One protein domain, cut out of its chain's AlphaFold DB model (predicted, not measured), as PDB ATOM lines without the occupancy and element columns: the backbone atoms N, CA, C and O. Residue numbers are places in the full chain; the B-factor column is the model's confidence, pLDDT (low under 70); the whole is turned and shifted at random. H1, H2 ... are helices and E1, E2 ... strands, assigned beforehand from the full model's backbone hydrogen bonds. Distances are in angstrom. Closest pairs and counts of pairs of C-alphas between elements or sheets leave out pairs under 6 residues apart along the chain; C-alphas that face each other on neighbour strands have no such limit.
ATOM      1  N   LEU A  75     -34.195   0.280 -16.432       87.88
ATOM      2  CA  LEU A  75     -35.536   0.518 -15.949       87.88
ATOM      3  C   LEU A  75     -35.774  -0.375 -14.737       87.88
ATOM      4  O   LEU A  75     -35.615  -1.588 -14.843       87.88
ATOM      5  N   ALA A  76     -36.189   0.219 -13.629       87.62
ATOM      6  CA  ALA A  76     -36.577  -0.475 -12.418       87.62
ATOM      7  C   ALA A  76     -38.073  -0.302 -12.169       87.62
ATOM      8  O   ALA A  76     -38.596   0.816 -12.237       87.62
ATOM      9  N   LEU A  77     -38.742  -1.404 -11.849       89.88
ATOM     10  CA  LEU A  77     -40.080  -1.375 -11.277       89.88
ATOM     11  C   LEU A  77     -39.960  -1.198  -9.760       89.88
ATOM     12  O   LEU A  77     -39.177  -1.899  -9.124       89.88
ATOM     13  N   TYR A  78     -40.692  -0.238  -9.200       87.25
ATOM     14  CA  TYR A  78     -40.639   0.098  -7.780       87.25
ATOM     15  C   TYR A  78     -42.047   0.132  -7.198       87.25
ATOM     16  O   TYR A  78     -42.963   0.661  -7.834       87.25
ATOM     17  N   PHE A  79     -42.223  -0.412  -6.000       90.12
ATOM     18  CA  PHE A  79     -43.518  -0.579  -5.348       90.12
ATOM     19  C   PHE A  79     -43.599   0.199  -4.039       90.12
ATOM     20  O   PHE A  79     -42.605   0.378  -3.332       90.12
ATOM     21  N   GLU A  80     -44.804   0.669  -3.716       88.62
ATOM     22  CA  GLU A  80     -45.045   1.411  -2.478       88.62
ATOM     23  C   GLU A  80     -44.892   0.511  -1.250       88.62
ATOM     24  O   GLU A  80     -44.288   0.905  -0.257       88.62
ATOM     25  N   ASN A  81     -45.402  -0.716  -1.347       85.25
ATOM     26  CA  ASN A  81     -45.270  -1.742  -0.325       85.25
ATOM     27  C   ASN A  81     -44.363  -2.863  -0.826       85.25
ATOM     28  O   ASN A  81     -44.110  -3.000  -2.022       85.25
ATOM     29  N   ARG A  82     -43.878  -3.686   0.104       78.38
ATOM     30  CA  ARG A  82     -43.091  -4.867  -0.238       78.38
ATOM     31  C   ARG A  82     -43.969  -5.856  -1.003       78.38
ATOM     32  O   ARG A  82     -44.921  -6.383  -0.441       78.38
ATOM     33  N   VAL A  83     -43.606  -6.102  -2.255       76.50
ATOM     34  CA  VAL A  83     -44.152  -7.178  -3.081       76.50
ATOM     35  C   VAL A  83     -43.120  -8.301  -3.083       76.50
ATOM     36  O   VAL A  83     -41.926  -8.044  -3.253       76.50
ATOM     37  N   ASP A  84     -43.544  -9.538  -2.841       74.00
ATOM     38  CA  ASP A  84     -42.614 -10.666  -2.816       74.00
ATOM     39  C   ASP A  84     -42.054 -10.934  -4.219       74.00
ATOM     40  O   ASP A  84     -42.783 -11.135  -5.196       74.00
ATOM     41  N   GLY A  85     -40.724 -10.947  -4.344       66.88
ATOM     42  CA  GLY A  85     -40.098 -11.194  -5.632       66.88
ATOM     43  C   GLY A  85     -38.662 -10.730  -5.781       66.88
ATOM     44  O   GLY A  85     -38.085 -10.075  -4.921       66.88
ATOM     45  N   ASN A  86     -38.096 -11.094  -6.932       64.44
ATOM     46  CA  ASN A  86     -36.858 -10.511  -7.421       64.44
ATOM     47  C   ASN A  86     -37.174  -9.209  -8.151       64.44
ATOM     48  O   ASN A  86     -38.098  -9.162  -8.971       64.44
ATOM     49  N   ILE A  87     -36.335  -8.213  -7.896       72.25
ATOM     50  CA  ILE A  87     -36.360  -6.915  -8.558       72.25
ATOM     51  C   ILE A  87     -36.257  -7.103 -10.074       72.25
ATOM     52  O   ILE A  87     -35.366  -7.813 -10.553       72.25
ATOM     53  N   VAL A  88     -37.131  -6.434 -10.827       78.06
ATOM     54  CA  VAL A  88     -37.073  -6.433 -12.293       78.06
ATOM     55  C   VAL A  88     -36.289  -5.220 -12.769       78.06
ATOM     56  O   VAL A  88     -36.716  -4.077 -12.602       78.06
ATOM     57  N   TRP A  89     -35.143  -5.500 -13.386       82.69
ATOM     58  CA  TRP A  89     -34.299  -4.522 -14.060       82.69
ATOM     59  C   TRP A  89     -34.318  -4.804 -15.559       82.69
ATOM     60  O   TRP A  89     -34.026  -5.926 -15.969       82.69
ATOM     61  N   SER A  90     -34.603  -3.795 -16.379       86.19
ATOM     62  CA  SER A  90     -34.564  -3.932 -17.838       86.19
ATOM     63  C   SER A  90     -33.755  -2.814 -18.487       86.19
ATOM     64  O   SER A  90     -34.164  -1.653 -18.527       86.19
ATOM     65  N   GLU A  91     -32.596  -3.168 -19.036       88.81
ATOM     66  CA  GLU A  91     -31.834  -2.283 -19.921       88.81
ATOM     67  C   GLU A  91     -32.479  -2.149 -21.318       88.81
ATOM     68  O   GLU A  91     -32.594  -1.018 -21.800       88.81
ATOM     69  N   PRO A  92     -32.943  -3.232 -21.983       90.38
ATOM     70  CA  PRO A  92     -33.593  -3.134 -23.291       90.38
ATOM     71  C   PRO A  92     -34.767  -2.150 -23.328       90.38
ATOM     72  O   PRO A  92     -34.847  -1.338 -24.255       90.38
ATOM     73  N   ILE A  93     -35.639  -2.169 -22.312       91.38
ATOM     74  CA  ILE A  93     -36.771  -1.237 -22.224       91.38
ATOM     75  C   ILE A  93     -36.272   0.190 -21.995       91.38
ATOM     76  O   ILE A  93     -36.741   1.110 -22.664       91.38
ATOM     77  N   ALA A  94     -35.296   0.391 -21.103       88.81
ATOM     78  CA  ALA A  94     -34.750   1.718 -20.826       88.81
ATOM     79  C   ALA A  94     -34.122   2.370 -22.068       88.81
ATOM     80  O   ALA A  94     -34.378   3.543 -22.346       88.81
ATOM     81  N   ARG A  95     -33.351   1.609 -22.859       85.94
ATOM     82  CA  ARG A  95     -32.748   2.104 -24.112       85.94
ATOM     83  C   ARG A  95     -33.794   2.464 -25.167       85.94
ATOM     84  O   ARG A  95     -33.593   3.408 -25.927       85.94
ATOM     85  N   ASN A  96     -34.920   1.753 -25.181       89.31
ATOM     86  CA  ASN A  96     -35.974   1.906 -26.183       89.31
ATOM     87  C   ASN A  96     -37.203   2.676 -25.676       89.31
ATOM     88  O   ASN A  96     -38.235   2.692 -26.346       89.31
ATOM     89  N   LEU A  97     -37.110   3.363 -24.533       89.56
ATOM     90  CA  LEU A  97     -38.258   4.006 -23.886       89.56
ATOM     91  C   LEU A  97     -38.973   5.012 -24.801       89.56
ATOM     92  O   LEU A  97     -40.195   5.019 -24.878       89.56
ATOM     93  N   VAL A  98     -38.220   5.824 -25.550       87.75
ATOM     94  CA  VAL A  98     -38.794   6.808 -26.490       87.75
ATOM     95  C   VAL A  98     -39.590   6.120 -27.596       87.75
ATOM     96  O   VAL A  98     -40.677   6.575 -27.955       87.75
ATOM     97  N   TYR A  99     -39.058   5.019 -28.127       90.19
ATOM     98  CA  TYR A  99     -39.735   4.216 -29.137       90.19
ATOM     99  C   TYR A  99     -41.013   3.580 -28.570       90.19
ATOM    100  O   TYR A  99     -42.075   3.680 -29.186       90.19
ATOM    101  N   LEU A 100     -40.937   3.004 -27.369       91.69
ATOM    102  CA  LEU A 100     -42.075   2.377 -26.693       91.69
ATOM    103  C   LEU A 100     -43.170   3.387 -26.335       91.69
ATOM    104  O   LEU A 100     -44.345   3.121 -26.567       91.69
ATOM    105  N   ASP A 101     -42.805   4.575 -25.861       92.44
ATOM    106  CA  ASP A 101     -43.749   5.656 -25.578       92.44
ATOM    107  C   ASP A 101     -44.435   6.170 -26.842       92.44
ATOM    108  O   ASP A 101     -45.637   6.446 -26.832       92.44
ATOM    109  N   ALA A 102     -43.680   6.329 -27.932       90.69
ATOM    110  CA  ALA A 102     -44.248   6.715 -29.218       90.69
ATOM    111  C   ALA A 102     -45.239   5.653 -29.711       90.69
ATOM    112  O   ALA A 102     -46.308   5.999 -30.217       90.69
ATOM    113  N   ARG A 103     -44.915   4.369 -29.507       91.50
ATOM    114  CA  ARG A 103     -45.789   3.249 -29.859       91.50
ATOM    115  C   ARG A 103     -47.059   3.222 -29.011       91.50
ATOM    116  O   ARG A 103     -48.138   3.151 -29.585       91.50
ATOM    117  N   ALA A 104     -46.945   3.380 -27.692       92.06
ATOM    118  CA  ALA A 104     -48.093   3.473 -26.790       92.06
ATOM    119  C   ALA A 104     -49.038   4.611 -27.204       92.06
ATOM    120  O   ALA A 104     -50.232   4.401 -27.399       92.06
ATOM    121  N   LYS A 105     -48.489   5.808 -27.447       91.00
ATOM    122  CA  LYS A 105     -49.282   6.979 -27.856       91.00
ATOM    123  C   LYS A 105     -49.986   6.787 -29.192       91.00
ATOM    124  O   LYS A 105     -51.120   7.235 -29.336       91.00
ATOM    125  N   ALA A 106     -49.327   6.148 -30.160       89.50
ATOM    126  CA  ALA A 106     -49.931   5.860 -31.459       89.50
ATOM    127  C   ALA A 106     -51.183   4.975 -31.334       89.50
ATOM    128  O   ALA A 106     -52.102   5.102 -32.139       89.50
ATOM    129  N   ASP A 107     -51.240   4.139 -30.297       87.25
ATOM    130  CA  ASP A 107     -52.360   3.249 -29.992       87.25
ATOM    131  C   ASP A 107     -53.332   3.827 -28.942       87.25
ATOM    132  O   ASP A 107     -54.218   3.125 -28.470       87.25
ATOM    133  N   SER A 108     -53.222   5.121 -28.606       90.62
ATOM    134  CA  SER A 108     -54.008   5.783 -27.546       90.62
ATOM    135  C   SER A 108     -53.811   5.199 -26.139       90.62
ATOM    136  O   SER A 108     -54.607   5.473 -25.240       90.62
ATOM    137  N   GLU A 109     -52.726   4.456 -25.931       92.44
ATOM    138  CA  GLU A 109     -52.311   3.957 -24.626       92.44
ATOM    139  C   GLU A 109     -51.475   5.001 -23.877       92.44
ATOM    140  O   GLU A 109     -50.888   5.929 -24.453       92.44
ATOM    141  N   LYS A 110     -51.394   4.845 -22.554       92.19
ATOM    142  CA  LYS A 110     -50.524   5.684 -21.723       92.19
ATOM    143  C   LYS A 110     -49.058   5.353 -22.035       92.19
ATOM    144  O   LYS A 110     -48.710   4.182 -22.112       92.19
ATOM    145  N   PRO A 111     -48.170   6.344 -22.212       92.94
ATOM    146  CA  PRO A 111     -46.744   6.056 -22.354       92.94
ATOM    147  C   PRO A 111     -46.179   5.475 -21.051       92.94
ATOM    148  O   PRO A 111     -46.650   5.827 -19.969       92.94
ATOM    149  N   LEU A 112     -45.138   4.643 -21.137       91.31
ATOM    150  CA  LEU A 112     -44.462   4.087 -19.959       91.31
ATOM    151  C   LEU A 112     -43.875   5.202 -19.087       91.31
ATOM    152  O   LEU A 112     -43.972   5.141 -17.862       91.31
ATOM    153  N   SER A 113     -43.365   6.268 -19.712       88.88
ATOM    154  CA  SER A 113     -42.907   7.474 -19.004       88.88
ATOM    155  C   SER A 113     -44.008   8.271 -18.295       88.88
ATOM    156  O   SER A 113     -43.713   9.267 -17.645       88.88
ATOM    157  N   LEU A 114     -45.288   7.895 -18.402       90.12
ATOM    158  CA  LEU A 114     -46.322   8.497 -17.554       90.12
ATOM    159  C   LEU A 114     -46.273   7.944 -16.130       90.12
ATOM    160  O   LEU A 114     -46.604   8.660 -15.189       90.12
ATOM    161  N   PHE A 115     -45.888   6.676 -15.989       89.69
ATOM    162  CA  PHE A 115     -45.840   5.972 -14.708       89.69
ATOM    163  C   PHE A 115     -44.488   6.145 -14.005       89.69
ATOM    164  O   PHE A 115     -44.182   5.420 -13.057       89.69
ATOM    165  N   GLY A 116     -43.650   7.064 -14.496       79.75
ATOM    166  CA  GLY A 116     -42.327   7.300 -13.944       79.75
ATOM    167  C   GLY A 116     -41.458   8.322 -14.683       79.75
ATOM    168  O   GLY A 116     -41.791   8.834 -15.744       79.75
ATOM    169  N   PHE A 117     -40.289   8.545 -14.082       67.62
ATOM    170  CA  PHE A 117     -39.133   9.368 -14.485       67.62
ATOM    171  C   PHE A 117     -39.193  10.872 -14.223       67.62
ATOM    172  O   PHE A 117     -39.070  11.728 -15.105       67.62
ATOM    173  N   ARG A 118     -39.205  11.158 -12.921       52.69
ATOM    174  CA  ARG A 118     -38.329  12.149 -12.297       52.69
ATOM    175  C   ARG A 118     -37.179  11.391 -11.594       52.69
ATOM    176  O   ARG A 118     -37.433  10.659 -10.647       52.69
ATOM    177  N   ASP A 119     -35.969  11.490 -12.154       49.44
ATOM    178  CA  ASP A 119     -34.743  10.733 -11.816       49.44
ATOM    179  C   ASP A 119     -34.017  11.242 -10.540       49.44
ATOM    180  O   ASP A 119     -34.216  12.367 -10.070       49.44
ATOM    181  N   ASP A 120     -33.168  10.368 -10.006       49.56
ATOM    182  CA  ASP A 120     -32.691  10.162  -8.636       49.56
ATOM    183  C   ASP A 120     -31.884  11.261  -7.953       49.56
ATOM    184  O   ASP A 120     -31.789  11.301  -6.734       49.56
ATOM    185  N   LEU A 121     -31.274  12.180  -8.689       48.34
ATOM    186  CA  LEU A 121     -30.212  13.005  -8.094       48.34
ATOM    187  C   LEU A 121     -30.692  14.343  -7.510       48.34
ATOM    188  O   LEU A 121     -29.870  15.162  -7.100       48.34
ATOM    189  N   ALA A 122     -32.005  14.605  -7.489       52.03
ATOM    190  CA  ALA A 122     -32.544  15.924  -7.132       52.03
ATOM    191  C   ALA A 122     -33.671  15.924  -6.081       52.03
ATOM    192  O   ALA A 122     -34.333  16.952  -5.925       52.03
ATOM    193  N   GLY A 123     -33.912  14.812  -5.372       54.56
ATOM    194  CA  GLY A 123     -34.960  14.753  -4.339       54.56
ATOM    195  C   GLY A 123     -36.365  14.986  -4.900       54.56
ATOM    196  O   GLY A 123     -37.198  15.639  -4.272       54.56
ATOM    197  N   GLN A 124     -36.609  14.527  -6.127       65.81
ATOM    198  CA  GLN A 124     -37.901  14.692  -6.771       65.81
ATOM    199  C   GLN A 124     -38.932  13.734  -6.165       65.81
ATOM    200  O   GLN A 124     -38.631  12.585  -5.861       65.81
ATOM    201  N   GLU A 125     -40.149  14.237  -5.970       72.75
ATOM    202  CA  GLU A 125     -41.243  13.477  -5.370       72.75
ATOM    203  C   GLU A 125     -41.606  12.256  -6.227       72.75
ATOM    204  O   GLU A 125     -41.865  12.387  -7.428       72.75
ATOM    205  N   ILE A 126     -41.619  11.079  -5.593       79.50
ATOM    206  CA  ILE A 126     -42.093   9.831  -6.191       79.50
ATOM    207  C   ILE A 126     -43.612   9.920  -6.329       79.50
ATOM    208  O   ILE A 126     -44.317  10.186  -5.357       79.50
ATOM    209  N   ILE A 127     -44.113   9.671  -7.538       85.88
ATOM    210  CA  ILE A 127     -45.545   9.616  -7.818       85.88
ATOM    211  C   ILE A 127     -45.934   8.147  -7.945       85.88
ATOM    212  O   ILE A 127     -45.443   7.441  -8.821       85.88
ATOM    213  N   TRP A 128     -46.813   7.699  -7.055       90.56
ATOM    214  CA  TRP A 128     -47.339   6.339  -7.053       90.56
ATOM    215  C   TRP A 128     -48.550   6.217  -7.979       90.56
ATOM    216  O   TRP A 128     -49.441   7.071  -7.974       90.56
ATOM    217  N   HIS A 129     -48.596   5.133  -8.746       94.19
ATOM    218  CA  HIS A 129     -49.637   4.836  -9.722       94.19
ATOM    219  C   HIS A 129     -50.307   3.493  -9.421       94.19
ATOM    220  O   HIS A 129     -49.676   2.565  -8.928       94.19
ATOM    221  N   GLU A 130     -51.588   3.377  -9.760       96.00
ATOM    222  CA  GLU A 130     -52.327   2.114  -9.670       96.00
ATOM    223  C   GLU A 130     -51.729   1.061 -10.613       96.00
ATOM    224  O   GLU A 130     -51.615   1.312 -11.817       96.00
ATOM    225  N   ALA A 131     -51.387  -0.121 -10.086       96.00
ATOM    226  CA  ALA A 131     -50.745  -1.203 -10.844       96.00
ATOM    227  C   ALA A 131     -51.552  -1.664 -12.062       96.00
ATOM    228  O   ALA A 131     -50.967  -1.986 -13.097       96.00
ATOM    229  N   SER A 132     -52.884  -1.597 -11.992       97.31
ATOM    230  CA  SER A 132     -53.777  -1.954 -13.100       97.31
ATOM    231  C   SER A 132     -53.517  -1.114 -14.350       97.31
ATOM    232  O   SER A 132     -53.460  -1.651 -15.451       97.31
ATOM    233  N   LEU A 133     -53.247   0.185 -14.188       96.06
ATOM    234  CA  LEU A 133     -52.960   1.085 -15.308       96.06
ATOM    235  C   LEU A 133     -51.625   0.756 -15.989       96.06
ATOM    236  O   LEU A 133     -51.496   0.865 -17.213       96.06
ATOM    237  N   GLY A 134     -50.628   0.375 -15.187       95.12
ATOM    238  CA  GLY A 134     -49.346  -0.101 -15.692       95.12
ATOM    239  C   GLY A 134     -49.512  -1.413 -16.444       95.12
ATOM    240  O   GLY A 134     -49.033  -1.544 -17.569       95.12
ATOM    241  N   LEU A 135     -50.238  -2.361 -15.848       96.81
ATOM    242  CA  LEU A 135     -50.485  -3.675 -16.427       96.81
ATOM    243  C   LEU A 135     -51.207  -3.579 -17.774       96.81
ATOM    244  O   LEU A 135     -50.776  -4.223 -18.731       96.81
ATOM    245  N   GLU A 136     -52.255  -2.757 -17.874       96.75
ATOM    246  CA  GLU A 136     -52.968  -2.479 -19.128       96.75
ATOM    247  C   GLU A 136     -51.999  -1.996 -20.216       96.75
ATOM    248  O   GLU A 136     -51.932  -2.576 -21.302       96.75
ATOM    249  N   THR A 137     -51.167  -1.006 -19.880       95.81
ATOM    250  CA  THR A 137     -50.190  -0.413 -20.803       95.81
ATOM    251  C   THR A 137     -49.162  -1.437 -21.284       95.81
ATOM    252  O   THR A 137     -48.918  -1.575 -22.485       95.81
ATOM    253  N   VAL A 138     -48.547  -2.177 -20.356       96.19
ATOM    254  CA  VAL A 138     -47.524  -3.178 -20.686       96.19
ATOM    255  C   VAL A 138     -48.150  -4.334 -21.476       96.19
ATOM    256  O   VAL A 138     -47.537  -4.856 -22.404       96.19
ATOM    257  N   THR A 139     -49.390  -4.723 -21.170       97.00
ATOM    258  CA  THR A 139     -50.147  -5.737 -21.926       97.00
ATOM    259  C   THR A 139     -50.395  -5.313 -23.366       97.00
ATOM    260  O   THR A 139     -50.095  -6.078 -24.291       97.00
ATOM    261  N   ALA A 140     -50.873  -4.085 -23.567       95.44
ATOM    262  CA  ALA A 140     -51.102  -3.528 -24.893       95.44
ATOM    263  C   ALA A 140     -49.800  -3.455 -25.709       95.44
ATOM    264  O   ALA A 140     -49.754  -3.946 -26.840       95.44
ATOM    265  N   LEU A 141     -48.719  -2.935 -25.115       94.75
ATOM    266  CA  LEU A 141     -47.408  -2.840 -25.764       94.75
ATOM    267  C   LEU A 141     -46.856  -4.208 -26.177       94.75
ATOM    268  O   LEU A 141     -46.470  -4.388 -27.332       94.75
ATOM    269  N   THR A 142     -46.860  -5.190 -25.274       95.44
ATOM    270  CA  THR A 142     -46.354  -6.540 -25.570       95.44
ATOM    271  C   THR A 142     -47.115  -7.190 -26.716       95.44
ATOM    272  O   THR A 142     -46.495  -7.755 -27.620       95.44
ATOM    273  N   LYS A 143     -48.451  -7.097 -26.714       94.81
ATOM    274  CA  LYS A 143     -49.281  -7.638 -27.797       94.81
ATOM    275  C   LYS A 143     -48.898  -7.010 -29.138       94.81
ATOM    276  O   LYS A 143     -48.633  -7.721 -30.100       94.81
ATOM    277  N   LYS A 144     -48.771  -5.684 -29.179       91.50
ATOM    278  CA  LYS A 144     -48.448  -4.932 -30.399       91.50
ATOM    279  C   LYS A 144     -47.053  -5.212 -30.940       91.50
ATOM    280  O   LYS A 144     -46.863  -5.205 -32.155       91.50
ATOM    281  N   LEU A 145     -46.078  -5.427 -30.060       92.69
ATOM    282  CA  LEU A 145     -44.731  -5.812 -30.475       92.69
ATOM    283  C   LEU A 145     -44.718  -7.230 -31.056       92.69
ATOM    284  O   LEU A 145     -44.063  -7.451 -32.068       92.69
ATOM    285  N   ARG A 146     -45.486  -8.163 -30.473       92.81
ATOM    286  CA  ARG A 146     -45.635  -9.534 -30.996       92.81
ATOM    287  C   ARG A 146     -46.362  -9.593 -32.337       92.81
ATOM    288  O   ARG A 146     -45.998 -10.410 -33.173       92.81
ATOM    289  N   ASP A 147     -47.351  -8.727 -32.545       90.62
ATOM    290  CA  ASP A 147     -48.121  -8.659 -33.794       90.62
ATOM    291  C   ASP A 147     -47.295  -8.100 -34.976       90.62
ATOM    292  O   ASP A 147     -47.750  -8.109 -36.120       90.62
ATOM    293  N   ASN A 148     -46.078  -7.599 -34.730       86.94
ATOM    294  CA  ASN A 148     -45.196  -7.095 -35.775       86.94
ATOM    295  C   ASN A 148     -44.464  -8.252 -36.482       86.94
ATOM    296  O   ASN A 148     -43.740  -9.017 -35.853       86.94
ATOM    297  N   ALA A 149     -44.623  -8.365 -37.804       66.88
ATOM    298  CA  ALA A 149     -44.173  -9.522 -38.591       66.88
ATOM    299  C   ALA A 149     -42.642  -9.716 -38.644       66.88
ATOM    300  O   ALA A 149     -42.181 -10.808 -38.967       66.88
ATOM    301  N   ASN A 150     -41.860  -8.684 -38.316       81.31
ATOM    302  CA  ASN A 150     -40.397  -8.716 -38.328       81.31
ATOM    303  C   ASN A 150     -39.848  -8.504 -36.912       81.31
ATOM    304  O   ASN A 150     -39.398  -7.412 -36.568       81.31
ATOM    305  N   LEU A 151     -39.914  -9.550 -36.089       84.62
ATOM    306  CA  LEU A 151     -39.291  -9.562 -34.767       84.62
ATOM    307  C   LEU A 151     -37.773  -9.701 -34.912       84.62
ATOM    308  O   LEU A 151     -37.268 -10.778 -35.227       84.62
ATOM    309  N   ASP A 152     -37.048  -8.610 -34.679       91.62
ATOM    310  CA  ASP A 152     -35.601  -8.661 -34.491       91.62
ATOM    311  C   ASP A 152     -35.235  -9.124 -33.067       91.62
ATOM    312  O   ASP A 152     -36.079  -9.265 -32.173       91.62
ATOM    313  N   GLN A 153     -33.945  -9.403 -32.857       90.81
ATOM    314  CA  GLN A 153     -33.439  -9.882 -31.571       90.81
ATOM    315  C   GLN A 153     -33.673  -8.866 -30.443       90.81
ATOM    316  O   GLN A 153     -33.965  -9.262 -29.317       90.81
ATOM    317  N   GLU A 154     -33.565  -7.566 -30.725       89.88
ATOM    318  CA  GLU A 154     -33.773  -6.521 -29.721       89.88
ATOM    319  C   GLU A 154     -35.239  -6.452 -29.279       89.88
ATOM    320  O   GLU A 154     -35.524  -6.439 -28.080       89.88
ATOM    321  N   THR A 155     -36.180  -6.523 -30.220       91.50
ATOM    322  CA  THR A 155     -37.616  -6.570 -29.931       91.50
ATOM    323  C   THR A 155     -37.981  -7.822 -29.135       91.50
ATOM    324  O   THR A 155     -38.795  -7.743 -28.214       91.50
ATOM    325  N   ALA A 156     -37.358  -8.968 -29.427       92.75
ATOM    326  CA  ALA A 156     -37.565 -10.192 -28.653       92.75
ATOM    327  C   ALA A 156     -37.126 -10.040 -27.183       92.75
ATOM    328  O   ALA A 156     -37.844 -10.489 -26.286       92.75
ATOM    329  N   LEU A 157     -36.000  -9.363 -26.926       93.31
ATOM    330  CA  LEU A 157     -35.542  -9.053 -25.565       93.31
ATOM    331  C   LEU A 157     -36.502  -8.095 -24.851       93.31
ATOM    332  O   LEU A 157     -36.879  -8.348 -23.710       93.31
ATOM    333  N   ILE A 158     -36.963  -7.045 -25.537       93.94
ATOM    334  CA  ILE A 158     -37.960  -6.115 -24.988       93.94
ATOM    335  C   ILE A 158     -39.241  -6.865 -24.603       93.94
ATOM    336  O   ILE A 158     -39.772  -6.650 -23.519       93.94
ATOM    337  N   ILE A 159     -39.736  -7.768 -25.454       94.81
ATOM    338  CA  ILE A 159     -40.938  -8.568 -25.168       94.81
ATOM    339  C   ILE A 159     -40.737  -9.467 -23.944       94.81
ATOM    340  O   ILE A 159     -41.663  -9.607 -23.144       94.81
ATOM    341  N   ALA A 160     -39.562 -10.085 -23.800       94.00
ATOM    342  CA  ALA A 160     -39.250 -10.922 -22.645       94.00
ATOM    343  C   ALA A 160     -39.241 -10.105 -21.342       94.00
ATOM    344  O   ALA A 160     -39.830 -10.529 -20.349       94.00
ATOM    345  N   ASP A 161     -38.654  -8.910 -21.367       94.38
ATOM    346  CA  ASP A 161     -38.624  -8.015 -20.209       94.38
ATOM    347  C   ASP A 161     -40.016  -7.455 -19.880       94.38
ATOM    348  O   ASP A 161     -40.409  -7.403 -18.714       94.38
ATOM    349  N   LEU A 162     -40.813  -7.092 -20.894       95.19
ATOM    350  CA  LEU A 162     -42.194  -6.650 -20.688       95.19
ATOM    351  C   LEU A 162     -43.056  -7.769 -20.089       95.19
ATOM    352  O   LEU A 162     -43.928  -7.480 -19.277       95.19
ATOM    353  N   ALA A 163     -42.813  -9.036 -20.437       94.94
ATOM    354  CA  ALA A 163     -43.517 -10.165 -19.828       94.94
ATOM    355  C   ALA A 163     -43.202 -10.301 -18.326       94.94
ATOM    356  O   ALA A 163     -44.114 -10.528 -17.532       94.94
ATOM    357  N   GLN A 164     -41.947 -10.083 -17.920       94.19
ATOM    358  CA  GLN A 164     -41.582 -10.046 -16.497       94.19
ATOM    359  C   GLN A 164     -42.251  -8.871 -15.771       94.19
ATOM    360  O   GLN A 164     -42.735  -9.026 -14.650       94.19
ATOM    361  N   LEU A 165     -42.327  -7.697 -16.412       94.50
ATOM    362  CA  LEU A 165     -43.057  -6.554 -15.856       94.50
ATOM    363  C   LEU A 165     -44.556  -6.843 -15.710       94.50
ATOM    364  O   LEU A 165     -45.138  -6.456 -14.701       94.50
ATOM    365  N   GLN A 166     -45.178  -7.530 -16.675       95.69
ATOM    366  CA  GLN A 166     -46.587  -7.938 -16.585       95.69
ATOM    367  C   GLN A 166     -46.833  -8.836 -15.380       95.69
ATOM    368  O   GLN A 166     -47.761  -8.572 -14.626       95.69
ATOM    369  N   GLU A 167     -45.998  -9.859 -15.184       94.69
ATOM    370  CA  GLU A 167     -46.117 -10.778 -14.048       94.69
ATOM    371  C   GLU A 167     -46.065 -10.018 -12.716       94.69
ATOM    372  O   GLU A 167     -46.935 -10.183 -11.865       94.69
ATOM    373  N   ARG A 168     -45.103  -9.101 -12.563       93.19
ATOM    374  CA  ARG A 168     -44.965  -8.304 -11.337       93.19
ATOM    375  C   ARG A 168     -46.096  -7.309 -11.122       93.19
ATOM    376  O   ARG A 168     -46.560  -7.145  -9.996       93.19
ATOM    377  N   LEU A 169     -46.541  -6.636 -12.180       95.00
ATOM    378  CA  LEU A 169     -47.673  -5.715 -12.097       95.00
ATOM    379  C   LEU A 169     -48.969  -6.462 -11.783       95.00
ATOM    380  O   LEU A 169     -49.791  -5.937 -11.042       95.00
ATOM    381  N   GLN A 170     -49.133  -7.688 -12.284       96.25
ATOM    382  CA  GLN A 170     -50.261  -8.552 -11.949       96.25
ATOM    383  C   GLN A 170     -50.279  -8.891 -10.452       96.25
ATOM    384  O   GLN A 170     -51.308  -8.694  -9.811       96.25
ATOM    385  N   THR A 171     -49.144  -9.294  -9.867       94.38
ATOM    386  CA  THR A 171     -49.040  -9.499  -8.409       94.38
ATOM    387  C   THR A 171     -49.381  -8.223  -7.638       94.38
ATOM    388  O   THR A 171     -50.176  -8.251  -6.706       94.38
ATOM    389  N   ALA A 172     -48.866  -7.068  -8.069       93.50
ATOM    390  CA  ALA A 172     -49.175  -5.800  -7.412       93.50
ATOM    391  C   ALA A 172     -50.662  -5.406  -7.513       93.50
ATOM    392  O   ALA A 172     -51.186  -4.785  -6.592       93.50
ATOM    393  N   VAL A 173     -51.353  -5.776  -8.599       96.31
ATOM    394  CA  VAL A 173     -52.812  -5.616  -8.720       96.31
ATOM    395  C   VAL A 173     -53.540  -6.490  -7.703       96.31
ATOM    396  O   VAL A 173     -54.462  -6.006  -7.048       96.31
ATOM    397  N   GLU A 174     -53.130  -7.749  -7.561       95.50
ATOM    398  CA  GLU A 174     -53.715  -8.694  -6.600       95.50
ATOM    399  C   GLU A 174     -53.522  -8.221  -5.152       95.50
ATOM    400  O   GLU A 174     -54.459  -8.279  -4.354       95.50
ATOM    401  N   ASP A 175     -52.354  -7.651  -4.855       93.69
ATOM    402  CA  ASP A 175     -52.001  -7.112  -3.539       93.69
ATOM    403  C   ASP A 175     -52.542  -5.691  -3.286       93.69
ATOM    404  O   ASP A 175     -52.345  -5.132  -2.205       93.69
ATOM    405  N   GLY A 176     -53.183  -5.059  -4.277       94.69
ATOM    406  CA  GLY A 176     -53.655  -3.674  -4.182       94.69
ATOM    407  C   GLY A 176     -52.531  -2.656  -3.941       94.69
ATOM    408  O   GLY A 176     -52.741  -1.634  -3.286       94.69
ATOM    409  N   THR A 177     -51.323  -2.943  -4.430       94.00
ATOM    410  CA  THR A 177     -50.130  -2.115  -4.231       94.00
ATOM    411  C   THR A 177     -49.892  -1.192  -5.422       94.00
ATOM    412  O   THR A 177     -50.042  -1.566  -6.586       94.00
ATOM    413  N   ARG A 178     -49.487   0.047  -5.131       94.19
ATOM    414  CA  ARG A 178     -49.127   1.038  -6.147       94.19
ATOM    415  C   ARG A 178     -47.671   0.892  -6.574       94.19
ATOM    416  O   ARG A 178     -46.830   0.413  -5.813       94.19
ATOM    417  N   PHE A 179     -47.369   1.347  -7.781       93.25
ATOM    418  CA  PHE A 179     -46.040   1.251  -8.375       93.25
ATOM    419  C   PHE A 179     -45.584   2.574  -8.994       93.25
ATOM    420  O   PHE A 179     -46.378   3.488  -9.222       93.25
ATOM    421  N   CYS A 180     -44.299   2.655  -9.307       91.25
ATOM    422  CA  CYS A 180     -43.734   3.639 -10.216       91.25
ATOM    423  C   CYS A 180     -42.521   3.048 -10.943       91.25
ATOM    424  O   CYS A 180     -41.905   2.090 -10.472       91.25
ATOM    425  N   PHE A 181     -42.153   3.640 -12.075       89.88
ATOM    426  CA  PHE A 181     -40.910   3.319 -12.763       89.88
ATOM    427  C   PHE A 181     -39.786   4.296 -12.403       89.88
ATOM    428  O   PHE A 181     -39.981   5.515 -12.372       89.88
ATOM    429  N   ILE A 182     -38.584   3.751 -12.194       85.12
ATOM    430  CA  ILE A 182     -37.365   4.508 -11.880       85.12
ATOM    431  C   ILE A 182     -36.275   4.154 -12.893       85.12
ATOM    432  O   ILE A 182     -36.079   2.986 -13.224       85.12
ATOM    433  N   LEU A 183     -35.587   5.166 -13.419       81.44
ATOM    434  CA  LEU A 183     -34.395   4.979 -14.238       81.44
ATOM    435  C   LEU A 183     -33.199   4.910 -13.293       81.44
ATOM    436  O   LEU A 183     -33.050   5.744 -12.409       81.44
ATOM    437  N   LYS A 184     -32.381   3.869 -13.429       75.19
ATOM    438  CA  LYS A 184     -31.228   3.627 -12.568       75.19
ATOM    439  C   LYS A 184     -29.956   3.563 -13.395       75.19
ATOM    440  O   LYS A 184     -29.867   2.830 -14.380       75.19
ATOM    441  N   THR A 185     -28.935   4.279 -12.937       69.88
ATOM    442  CA  THR A 185     -27.540   3.988 -13.274       69.88
ATOM    443  C   THR A 185     -26.936   3.041 -12.237       69.88
ATOM    444  O   THR A 185     -27.225   3.180 -11.043       69.88
ATOM    445  N   PRO A 186     -26.073   2.092 -12.633       63.34
ATOM    446  CA  PRO A 186     -25.315   1.303 -11.670       63.34
ATOM    447  C   PRO A 186     -24.500   2.233 -10.756       63.34
ATOM    448  O   PRO A 186     -23.831   3.142 -11.242       63.34
ATOM    449  N   GLY A 187     -24.577   2.016  -9.438       58.78
ATOM    450  CA  GLY A 187     -23.833   2.801  -8.439       58.78
ATOM    451  C   GLY A 187     -24.659   3.549  -7.384       58.78
ATOM    452  O   GLY A 187     -24.074   4.291  -6.603       58.78
ATOM    453  N   MET A 188     -25.979   3.350  -7.326       61.28
ATOM    454  CA  MET A 188     -26.830   3.889  -6.254       61.28
ATOM    455  C   MET A 188     -26.317   3.497  -4.870       61.28
ATOM    456  O   MET A 188     -26.070   2.315  -4.610       61.28
ATOM    457  N   SER A 189     -26.167   4.480  -3.985       60.34
ATOM    458  CA  SER A 189     -25.693   4.207  -2.628       60.34
ATOM    459  C   SER A 189     -26.790   3.535  -1.790       60.34
ATOM    460  O   SER A 189     -27.976   3.774  -1.999       60.34
ATOM    461  N   GLY A 190     -26.411   2.715  -0.803       56.31
ATOM    462  CA  GLY A 190     -27.383   2.122   0.132       56.31
ATOM    463  C   GLY A 190     -28.211   3.184   0.868       56.31
ATOM    464  O   GLY A 190     -29.420   3.053   0.969       56.31
ATOM    465  N   MET A 191     -27.586   4.305   1.251       57.84
ATOM    466  CA  MET A 191     -28.280   5.453   1.854       57.84
ATOM    467  C   MET A 191     -29.350   6.069   0.945       57.84
ATOM    468  O   MET A 191     -30.365   6.552   1.433       57.84
ATOM    469  N   GLU A 192     -29.116   6.090  -0.364       62.78
ATOM    470  CA  GLU A 192     -30.070   6.606  -1.351       62.78
ATOM    471  C   GLU A 192     -31.246   5.643  -1.526       62.78
ATOM    472  O   GLU A 192     -32.390   6.082  -1.594       62.78
ATOM    473  N   ALA A 193     -30.985   4.332  -1.501       63.19
ATOM    474  CA  ALA A 193     -32.038   3.321  -1.466       63.19
ATOM    475  C   ALA A 193     -32.878   3.411  -0.176       63.19
ATOM    476  O   ALA A 193     -34.099   3.340  -0.255       63.19
ATOM    477  N   ASP A 194     -32.251   3.650   0.980       59.00
ATOM    478  CA  ASP A 194     -32.928   3.736   2.284       59.00
ATOM    479  C   ASP A 194     -33.755   5.022   2.461       59.00
ATOM    480  O   ASP A 194     -34.755   5.039   3.181       59.00
ATOM    481  N   GLN A 195     -33.366   6.125   1.810       65.56
ATOM    482  CA  GLN A 195     -34.152   7.369   1.814       65.56
ATOM    483  C   GLN A 195     -35.461   7.243   1.030       65.56
ATOM    484  O   GLN A 195     -36.397   8.026   1.235       65.56
ATOM    485  N   ARG A 196     -35.544   6.260   0.136       62.84
ATOM    486  CA  ARG A 196     -36.721   6.003  -0.677       62.84
ATOM    487  C   ARG A 196     -37.641   5.081   0.105       62.84
ATOM    488  O   ARG A 196     -37.311   3.944   0.402       62.84
TER     489      ARG A 196
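This is residues 75 to 196 of the 200 residues of an uncharacterized protein of bacterium (UniProt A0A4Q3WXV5). A long helical hairpin, H3 and H4, packs by its open end on a small two-stranded ribbon, E1 and E2. Short H1 packs on the first half of H4, H2 crosses H3, and H5 lies off at the far end of the long axis, opposite the turn of the hairpin. The printed part has 122 residues, with five named helices and two named strands in the order E1, H1, H2, H3, H4, E2, H5; the sheet is E1 - E2, antiparallel, and the class is mostly helix. The whole is compact, with a radius of gyration of the C-alphas of 14.3 A, and only just elongated, spanning 46 by 30 by 25 A.

E1, residues 75 to 79, and E2, residues 178 to 184, are antiparallel neighbours at 149 degrees, with N 76 and O 182 at 2.8 A and N 180 and O 78 at 2.8 A, within hydrogen-bond range. Residues 75 to 76 of E1 also pair, antiparallel, with residues 89 to 90. H1, residues 91 to 95, touches residues 154 to 162 alone of H4, residues 153 to 174; the closest C-alphas are those of Pro 92 and Ile 158, 5.6 A apart. H2, residues 97 to 106, is close to H1 but not clearly touching, with the C-alphas of Ile 93 and Leu 100 at 7.8 A. H2 touches residues 137 to 141 alone of H3, residues 131 to 146, about perpendicular at 90 degrees, closest at the C-alphas of Ala 104 and Leu 141, 6.4 A apart. H3 and H4 form a helical hairpin: they touch at a shallow tilt of 25 degrees, opposite ways, with the C-alphas of Ala 131 and Val 173 closest at 5.3 A. The closest C-alphas of H3 and E2, those of Ala 131 and Arg 178, are 5.4 A apart, and those of E1 and H4, Leu 77 and Leu 165, are 7.5 A apart. H5, residues 190 to 195, touches no helix. In H1, H2, H3, H4 and H5 every O i to N i+4 pair is within hydrogen-bond range.

E1 begins at C-alpha 75 (-35.536, 0.518, -15.949) and is 13.3 A long. H1 has five residues and H2 is 14.0 A long. H3 measures 22.4 A, and H4 runs 32.2 A from C-alpha 153 (-33.439, -9.882, -31.571). E2 is 19.2 A long, and H5, six residues, ends at C-alpha 195 (-34.152, 7.369, 1.814).

The two C-alphas farthest apart, those of Ala 149 and Met 191, are 46.0 A apart. The printed part has no cut. The links E1 to H1 and H2 to H3 are long, the latter with residues 107 to 130. The mean pLDDT of the printed part is 84.6; residues 85 to 86, 117 to 124, 149 and 185 to 196 are under 70.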